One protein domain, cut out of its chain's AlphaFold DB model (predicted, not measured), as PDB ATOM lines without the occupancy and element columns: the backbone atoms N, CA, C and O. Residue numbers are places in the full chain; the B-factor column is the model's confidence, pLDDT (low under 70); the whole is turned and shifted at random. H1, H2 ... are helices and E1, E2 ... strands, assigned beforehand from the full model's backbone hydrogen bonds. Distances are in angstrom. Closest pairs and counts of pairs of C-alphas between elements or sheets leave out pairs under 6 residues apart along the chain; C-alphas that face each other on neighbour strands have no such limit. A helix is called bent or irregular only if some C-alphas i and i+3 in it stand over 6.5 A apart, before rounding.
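AT A GLANCE: This is residues 66 to 126 of the 140 residues of the protein "Thiol:disulfide interchange protein DsbA" of mine drainage metagenome (UniProt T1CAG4). The chain makes a loose zigzag: strand E1 runs between two helices, H1 on one side and H2 on the other, with few contacts, and the turn at residues 86 to 92 sticks out at one end. Residues 66 to 67 form a short parallel pairing with residues 97 to 98 of E1. The 61 printed residues hold H1, E1 and H2 in that order, mostly helix. The whole is only just compact, close to loose, with a radius of gyration of the C-alphas of 12.5 A and spans of 37 by 25 by 19 A.

IN THESE COORDINATES: H1, residues 72 to 87, begins at C-alpha 72 (321.416, 360.790, 257.158) and measures 24.4 A. E1, residues 92 to 98, measures 19.2 A. H2, residues 103 to 120, measures 24.5 A and ends at C-alpha 120 (308.895, 349.631, 265.925).

HOW THE PARTS SIT: The closest C-alphas of H1 and E1, Arg 85 and Phe 94, are 7.8 A apart. Those of E1 and H2, Pro 98 and Gly 109, are 7.6 A apart. H1 and H2 are apart. E1 pairs with no named strand. H1 is only just irregular, with C-alphas 76 and 79 7.0 A apart, and has 8 of 12 O i to N i+4 pairs within hydrogen-bond range; in H2 every such pair is.

THE WHOLE: The C-alphas farthest apart, of Ala 90 and Pro 103, are 36.7 A apart. The printed part has no cut, and both links are tight. Residues 102 to 126 have pLDDT under 70.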
ATOM      1  N   PHE A  66     308.045 363.592 254.590       90.56
ATOM      2  CA  PHE A  66     308.629 362.740 253.562       90.56
ATOM      3  C   PHE A  66     310.020 362.303 254.016       90.56
ATOM      4  O   PHE A  66     310.877 363.157 254.237       90.56
ATOM      5  N   PHE A  67     310.252 360.998 254.159       84.88
ATOM      6  CA  PHE A  67     311.514 360.476 254.685       84.88
ATOM      7  C   PHE A  67     312.063 359.334 253.836       84.88
ATOM      8  O   PHE A  67     311.330 358.614 253.168       84.88
ATOM      9  N   TYR A  68     313.377 359.149 253.889       82.25
ATOM     10  CA  TYR A  68     314.061 358.012 253.284       82.25
ATOM     11  C   TYR A  68     314.912 357.331 254.355       82.25
ATOM     12  O   TYR A  68     315.637 357.998 255.089       82.25
ATOM     13  N   LEU A  69     314.833 356.005 254.467       76.69
ATOM     14  CA  LEU A  69     315.479 355.268 255.561       76.69
ATOM     15  C   LEU A  69     317.007 355.394 255.565       76.69
ATOM     16  O   LEU A  69     317.606 355.433 256.634       76.69
ATOM     17  N   ALA A  70     317.638 355.510 254.394       79.19
ATOM     18  CA  ALA A  70     319.088 355.688 254.296       79.19
ATOM     19  C   ALA A  70     319.521 357.167 254.196       79.19
ATOM     20  O   ALA A  70     320.674 357.454 253.886       79.19
ATOM     21  N   CYS A  71     318.618 358.123 254.437       82.94
ATOM     22  CA  CYS A  71     318.941 359.550 254.437       82.94
ATOM     23  C   CYS A  71     319.519 359.970 255.808       82.94
ATOM     24  O   CYS A  71     318.800 359.927 256.810       82.94
ATOM     25  N   PRO A  72     320.783 360.437 255.883       87.62
ATOM     26  CA  PRO A  72     321.416 360.790 257.158       87.62
ATOM     27  C   PRO A  72     320.752 361.996 257.838       87.62
ATOM     28  O   PRO A  72     320.649 362.038 259.061       87.62
ATOM     29  N   PHE A  73     320.237 362.956 257.063       92.69
ATOM     30  CA  PHE A  73     319.505 364.109 257.604       92.69
ATOM     31  C   PHE A  73     318.157 363.712 258.209       92.69
ATOM     32  O   PHE A  73     317.752 364.246 259.235       92.69
ATOM     33  N   CYS A  74     317.495 362.733 257.599       86.75
ATOM     34  CA  CYS A  74     316.237 362.179 258.071       86.75
ATOM     35  C   CYS A  74     316.470 361.432 259.393       86.75
ATOM     36  O   CYS A  74     315.761 361.659 260.369       86.75
ATOM     37  N   HIS A  75     317.547 360.640 259.471       87.25
ATOM     38  CA  HIS A  75     317.973 359.998 260.715       87.25
ATOM     39  C   HIS A  75     318.289 361.014 261.828       87.25
ATOM     40  O   HIS A  75     317.928 360.796 262.982       87.25
ATOM     41  N   ALA A  76     318.928 362.140 261.498       92.06
ATOM     42  CA  ALA A  76     319.209 363.201 262.467       92.06
ATOM     43  C   ALA A  76     317.944 363.949 262.942       92.06
ATOM     44  O   ALA A  76     317.896 364.396 264.087       92.06
ATOM     45  N   LEU A  77     316.919 364.081 262.093       93.12
ATOM     46  CA  LEU A  77     315.650 364.746 262.422       93.12
ATOM     47  C   LEU A  77     314.730 363.877 263.298       93.12
ATOM     48  O   LEU A  77     313.977 364.390 264.129       93.12
ATOM     49  N   GLU A  78     314.812 362.562 263.139       89.88
ATOM     50  CA  GLU A  78     313.897 361.591 263.735       89.88
ATOM     51  C   GLU A  78     313.719 361.707 265.269       89.88
ATOM     52  O   GLU A  78     312.574 361.662 265.733       89.88
ATOM     53  N   PRO A  79     314.762 361.936 266.099       91.12
ATOM     54  CA  PRO A  79     314.573 362.136 267.539       91.12
ATOM     55  C   PRO A  79     313.663 363.329 267.866       91.12
ATOM     56  O   PRO A  79     312.863 363.266 268.804       91.12
ATOM     57  N   HIS A  80     313.742 364.401 267.072       94.12
ATOM     58  CA  HIS A  80     312.909 365.592 267.243       94.12
ATOM     59  C   HIS A  80     311.455 365.324 266.846       94.12
ATOM     60  O   HIS A  80     310.543 365.760 267.553       94.12
ATOM     61  N   ILE A  81     311.225 364.562 265.773       93.19
ATOM     62  CA  ILE A  81     309.879 364.152 265.350       93.19
ATOM     63  C   ILE A  81     309.241 363.244 266.399       93.19
ATOM     64  O   ILE A  81     308.100 363.482 266.800       93.19
ATOM     65  N   VAL A  82     309.971 362.251 266.913       89.75
ATOM     66  CA  VAL A  82     309.475 361.352 267.967       89.75
ATOM     67  C   VAL A  82     309.101 362.126 269.231       89.75
ATOM     68  O   VAL A  82     308.048 361.862 269.817       89.75
ATOM     69  N   ALA A  83     309.923 363.091 269.648       94.12
ATOM     70  CA  ALA A  83     309.614 363.942 270.794       94.12
ATOM     71  C   ALA A  83     308.368 364.805 270.538       94.12
ATOM     72  O   ALA A  83     307.432 364.791 271.337       94.12
ATOM     73  N   TRP A  84     308.311 365.492 269.393       95.56
ATOM     74  CA  TRP A  84     307.186 366.352 269.030       95.56
ATOM     75  C   TRP A  84     305.873 365.578 268.878       95.56
ATOM     76  O   TRP A  84     304.831 366.063 269.309       95.56
ATOM     77  N   ARG A  85     305.887 364.351 268.341       93.94
ATOM     78  CA  ARG A  85     304.680 363.513 268.200       93.94
ATOM     79  C   ARG A  85     303.976 363.248 269.528       93.94
ATOM     80  O   ARG A  85     302.752 363.129 269.536       93.94
ATOM     81  N   LYS A  86     304.725 363.181 270.633       92.62
ATOM     82  CA  LYS A  86     304.171 362.992 271.983       92.62
ATOM     83  C   LYS A  86     303.458 364.241 272.500       92.62
ATOM     84  O   LYS A  86     302.562 364.125 273.325       92.62
ATOM     85  N   THR A  87     303.841 365.422 272.015       95.19
ATOM     86  CA  THR A  87     303.342 366.720 272.497       95.19
ATOM     87  C   THR A  87     302.560 367.501 271.441       95.19
ATOM     88  O   THR A  87     302.158 368.637 271.692       95.19
ATOM     89  N   LYS A  88     302.378 366.948 270.236       93.56
ATOM     90  CA  LYS A  88     301.707 367.643 269.135       93.56
ATOM     91  C   LYS A  88     300.261 367.979 269.524       93.56
ATOM     92  O   LYS A  88     299.614 367.192 270.216       93.56
ATOM     93  N   PRO A  89     299.704 369.095 269.027       94.69
ATOM     94  CA  PRO A  89     298.314 369.432 269.294       94.69
ATOM     95  C   PRO A  89     297.343 368.348 268.810       94.69
ATOM     96  O   PRO A  89     297.558 367.708 267.777       94.69
ATOM     97  N   ALA A  90     296.222 368.186 269.514       94.06
ATOM     98  CA  ALA A  90     295.232 367.154 269.205       94.06
ATOM     99  C   ALA A  90     294.606 367.304 267.805       94.06
ATOM    100  O   ALA A  90     294.171 366.314 267.219       94.06
ATOM    101  N   TYR A  91     294.563 368.517 267.247       93.19
ATOM    102  CA  TYR A  91     294.029 368.777 265.906       93.19
ATOM    103  C   TYR A  91     294.979 368.353 264.771       93.19
ATOM    104  O   TYR A  91     294.592 368.413 263.608       93.19
ATOM    105  N   VAL A  92     296.203 367.910 265.073       94.44
ATOM    106  CA  VAL A  92     297.180 367.481 264.064       94.44
ATOM    107  C   VAL A  92     297.049 365.984 263.789       94.44
ATOM    108  O   VAL A  92     297.249 365.162 264.688       94.44
ATOM    109  N   HIS A  93     296.790 365.623 262.537       93.69
ATOM    110  CA  HIS A  93     296.903 364.264 262.014       93.69
ATOM    111  C   HIS A  93     298.266 364.125 261.315       93.69
ATOM    112  O   HIS A  93     298.480 364.659 260.227       93.69
ATOM    113  N   PHE A  94     299.225 363.493 261.997       93.56
ATOM    114  CA  PHE A  94     300.608 363.385 261.531       93.56
ATOM    115  C   PHE A  94     300.844 362.053 260.841       93.56
ATOM    116  O   PHE A  94     300.487 361.018 261.398       93.56
ATOM    117  N   VAL A  95     301.491 362.084 259.680       89.69
ATOM    118  CA  VAL A  95     301.682 360.894 258.860       89.69
ATOM    119  C   VAL A  95     303.064 360.917 258.176       89.69
ATOM    120  O   VAL A  95     303.440 361.908 257.552       89.69
ATOM    121  N   GLN A  96     303.820 359.814 258.227       88.00
ATOM    122  CA  GLN A  96     305.127 359.692 257.552       88.00
ATOM    123  C   GLN A  96     305.002 358.992 256.193       88.00
ATOM    124  O   GLN A  96     304.343 357.954 256.088       88.00
ATOM    125  N   VAL A  97     305.552 359.600 255.144       86.19
ATOM    126  CA  VAL A  97     305.563 359.112 253.763       86.19
ATOM    127  C   VAL A  97     306.988 358.717 253.393       86.19
ATOM    128  O   VAL A  97     307.867 359.575 253.332       86.19
ATOM    129  N   PRO A  98     307.234 357.443 253.108       82.12
ATOM    130  CA  PRO A  98     308.523 357.010 252.613       82.12
ATOM    131  C   PRO A  98     308.712 357.440 251.159       82.12
ATOM    132  O   PRO A  98     307.827 357.258 250.323       82.12
ATOM    133  N   VAL A  99     309.873 358.009 250.856       84.12
ATOM    134  CA  VAL A  99     310.261 358.416 249.508       84.12
ATOM    135  C   VAL A  99     311.076 357.306 248.859       84.12
ATOM    136  O   VAL A  99     312.043 356.810 249.435       84.12
ATOM    137  N   MET A 100     310.683 356.952 247.639       79.25
ATOM    138  CA  MET A 100     311.263 355.873 246.847       79.25
ATOM    139  C   MET A 100     311.567 356.447 245.463       79.25
ATOM    140  O   MET A 100     310.652 356.880 244.769       79.25
ATOM    141  N   TRP A 101     312.840 356.511 245.084       72.88
ATOM    142  CA  TRP A 101     313.296 357.094 243.814       72.88
ATOM    143  C   TRP A 101     313.681 356.038 242.769       72.88
ATOM    144  O   TRP A 101     313.613 356.311 241.576       72.88
ATOM    145  N   ALA A 102     314.073 354.838 243.198       67.88
ATOM    146  CA  ALA A 102     314.525 353.737 242.355       67.88
ATOM    147  C   ALA A 102     313.683 352.468 242.585       67.88
ATOM    148  O   ALA A 102     313.103 352.313 243.658       67.88
ATOM    149  N   PRO A 103     313.648 351.510 241.640       64.19
ATOM    150  CA  PRO A 103     312.893 350.263 241.799       64.19
ATOM    151  C   PRO A 103     313.302 349.440 243.029       64.19
ATOM    152  O   PRO A 103     312.435 348.938 243.735       64.19
ATOM    153  N   LEU A 104     314.605 349.378 243.336       59.88
ATOM    154  CA  LEU A 104     315.114 348.765 244.574       59.88
ATOM    155  C   LEU A 104     314.648 349.542 245.819       59.88
ATOM    156  O   LEU A 104     314.259 348.951 246.817       59.88
ATOM    157  N   GLN A 105     314.616 350.877 245.685       60.03
ATOM    158  CA  GLN A 105     313.873 351.835 246.514       60.03
ATOM    159  C   GLN A 105     312.535 351.237 246.939       60.03
ATOM    160  O   GLN A 105     312.304 350.947 248.104       60.03
ATOM    161  N   VAL A 106     311.698 351.009 245.926       61.91
ATOM    162  CA  VAL A 106     310.303 350.583 246.035       61.91
ATOM    163  C   VAL A 106     310.155 349.183 246.632       61.91
ATOM    164  O   VAL A 106     309.346 349.021 247.545       61.91
ATOM    165  N   SER A 107     310.915 348.189 246.160       57.41
ATOM    166  CA  SER A 107     310.797 346.800 246.632       57.41
ATOM    167  C   SER A 107     311.240 346.650 248.084       57.41
ATOM    168  O   SER A 107     310.503 346.106 248.910       57.41
ATOM    169  N   ASP A 108     312.415 347.186 248.402       56.62
ATOM    170  CA  ASP A 108     313.035 346.999 249.708       56.62
ATOM    171  C   ASP A 108     312.404 347.943 250.710       56.62
ATOM    172  O   ASP A 108     312.078 347.537 251.819       56.62
ATOM    173  N   GLY A 109     312.157 349.192 250.326       58.97
ATOM    174  CA  GLY A 109     311.514 350.137 251.215       58.97
ATOM    175  C   GLY A 109     310.094 349.694 251.559       58.97
ATOM    176  O   GLY A 109     309.759 349.766 252.731       58.97
ATOM    177  N   ALA A 110     309.286 349.161 250.628       62.78
ATOM    178  CA  ALA A 110     307.944 348.665 250.950       62.78
ATOM    179  C   ALA A 110     308.023 347.503 251.947       62.78
ATOM    180  O   ALA A 110     307.383 347.548 252.999       62.78
ATOM    181  N   ALA A 111     308.873 346.511 251.675       59.19
ATOM    182  CA  ALA A 111     309.092 345.381 252.572       59.19
ATOM    183  C   ALA A 111     309.611 345.823 253.955       59.19
ATOM    184  O   ALA A 111     309.089 345.391 254.984       59.19
ATOM    185  N   VAL A 112     310.586 346.734 253.995       59.25
ATOM    186  CA  VAL A 112     311.164 347.276 255.229       59.25
ATOM    187  C   VAL A 112     310.166 348.162 255.965       59.25
ATOM    188  O   VAL A 112     310.158 348.138 257.187       59.25
ATOM    189  N   LEU A 113     309.289 348.900 255.290       59.62
ATOM    190  CA  LEU A 113     308.208 349.654 255.926       59.62
ATOM    191  C   LEU A 113     307.209 348.712 256.585       59.62
ATOM    192  O   LEU A 113     306.889 348.900 257.754       59.62
ATOM    193  N   HIS A 114     306.763 347.671 255.884       58.16
ATOM    194  CA  HIS A 114     305.861 346.678 256.463       58.16
ATOM    195  C   HIS A 114     306.498 345.972 257.670       58.16
ATOM    196  O   HIS A 114     305.870 345.872 258.724       58.16
ATOM    197  N   ALA A 115     307.762 345.556 257.556       55.97
ATOM    198  CA  ALA A 115     308.483 344.874 258.628       55.97
ATOM    199  C   ALA A 115     308.836 345.806 259.804       55.97
ATOM    200  O   ALA A 115     308.622 345.463 260.966       55.97
ATOM    201  N   SER A 116     309.335 347.011 259.525       54.88
ATOM    202  CA  SER A 116     309.765 347.977 260.546       54.88
ATOM    203  C   SER A 116     308.578 348.657 261.210       54.88
ATOM    204  O   SER A 116     308.612 348.890 262.414       54.88
ATOM    205  N   GLY A 117     307.512 348.951 260.464       55.62
ATOM    206  CA  GLY A 117     306.263 349.476 261.007       55.62
ATOM    207  C   GLY A 117     305.649 348.527 262.028       55.62
ATOM    208  O   GLY A 117     305.293 348.970 263.119       55.62
ATOM    209  N   ALA A 118     305.642 347.227 261.715       47.91
ATOM    210  CA  ALA A 118     305.225 346.178 262.639       47.91
ATOM    211  C   ALA A 118     306.177 346.028 263.843       47.91
ATOM    212  O   ALA A 118     305.715 345.811 264.960       47.91
ATOM    213  N   ALA A 119     307.492 346.186 263.647       40.78
ATOM    214  CA  ALA A 119     308.486 345.974 264.704       40.78
ATOM    215  C   ALA A 119     308.705 347.176 265.645       40.78
ATOM    216  O   ALA A 119     309.057 346.990 266.807       40.78
ATOM    217  N   THR A 120     308.532 348.412 265.169       54.28
ATOM    218  CA  THR A 120     308.895 349.631 265.925       54.28
ATOM    219  C   THR A 120     307.706 350.524 266.287       54.28
ATOM    220  O   THR A 120     307.910 351.585 266.877       54.28
ATOM    221  N   GLY A 121     306.467 350.131 265.947       51.12
ATOM    222  CA  GLY A 121     305.262 350.950 266.183       51.12
ATOM    223  C   GLY A 121     305.338 352.329 265.513       51.12
ATOM    224  O   GLY A 121     304.735 353.306 265.961       51.12
ATOM    225  N   ARG A 122     306.184 352.424 264.483       53.94
ATOM    226  CA  ARG A 122     306.651 353.673 263.873       53.94
ATOM    227  C   ARG A 122     305.779 354.094 262.702       53.94
ATOM    228  O   ARG A 122     305.708 355.277 262.395       53.94
ATOM    229  N   LEU A 123     305.071 353.136 262.106       49.09
ATOM    230  CA  LEU A 123     304.030 353.406 261.130       49.09
ATOM    231  C   LEU A 123     302.681 353.411 261.836       49.09
ATOM    232  O   LEU A 123     302.360 352.498 262.594       49.09
ATOM    233  N   ASP A 124     301.922 354.474 261.594       47.31
ATOM    234  CA  ASP A 124     300.510 354.536 261.945       47.31
ATOM    235  C   ASP A 124     299.795 353.338 261.285       47.31
ATOM    236  O   ASP A 124     299.900 353.195 260.059       47.31
ATOM    237  N   PRO A 125     299.136 352.444 262.052       47.75
ATOM    238  CA  PRO A 125     298.445 351.276 261.501       47.75
ATOM    239  C   PRO A 125     297.366 351.651 260.473       47.75
ATOM    240  O   PRO A 125     297.056 350.837 259.605       47.75
ATOM    241  N   ASP A 126     296.876 352.893 260.496       46.34
ATOM    242  CA  ASP A 126     295.896 353.414 259.536       46.34
ATOM    243  C   ASP A 126     296.494 353.709 258.143       46.34
ATOM    244  O   ASP A 126     295.790 354.174 257.242       46.34
TER     245      ASP A 126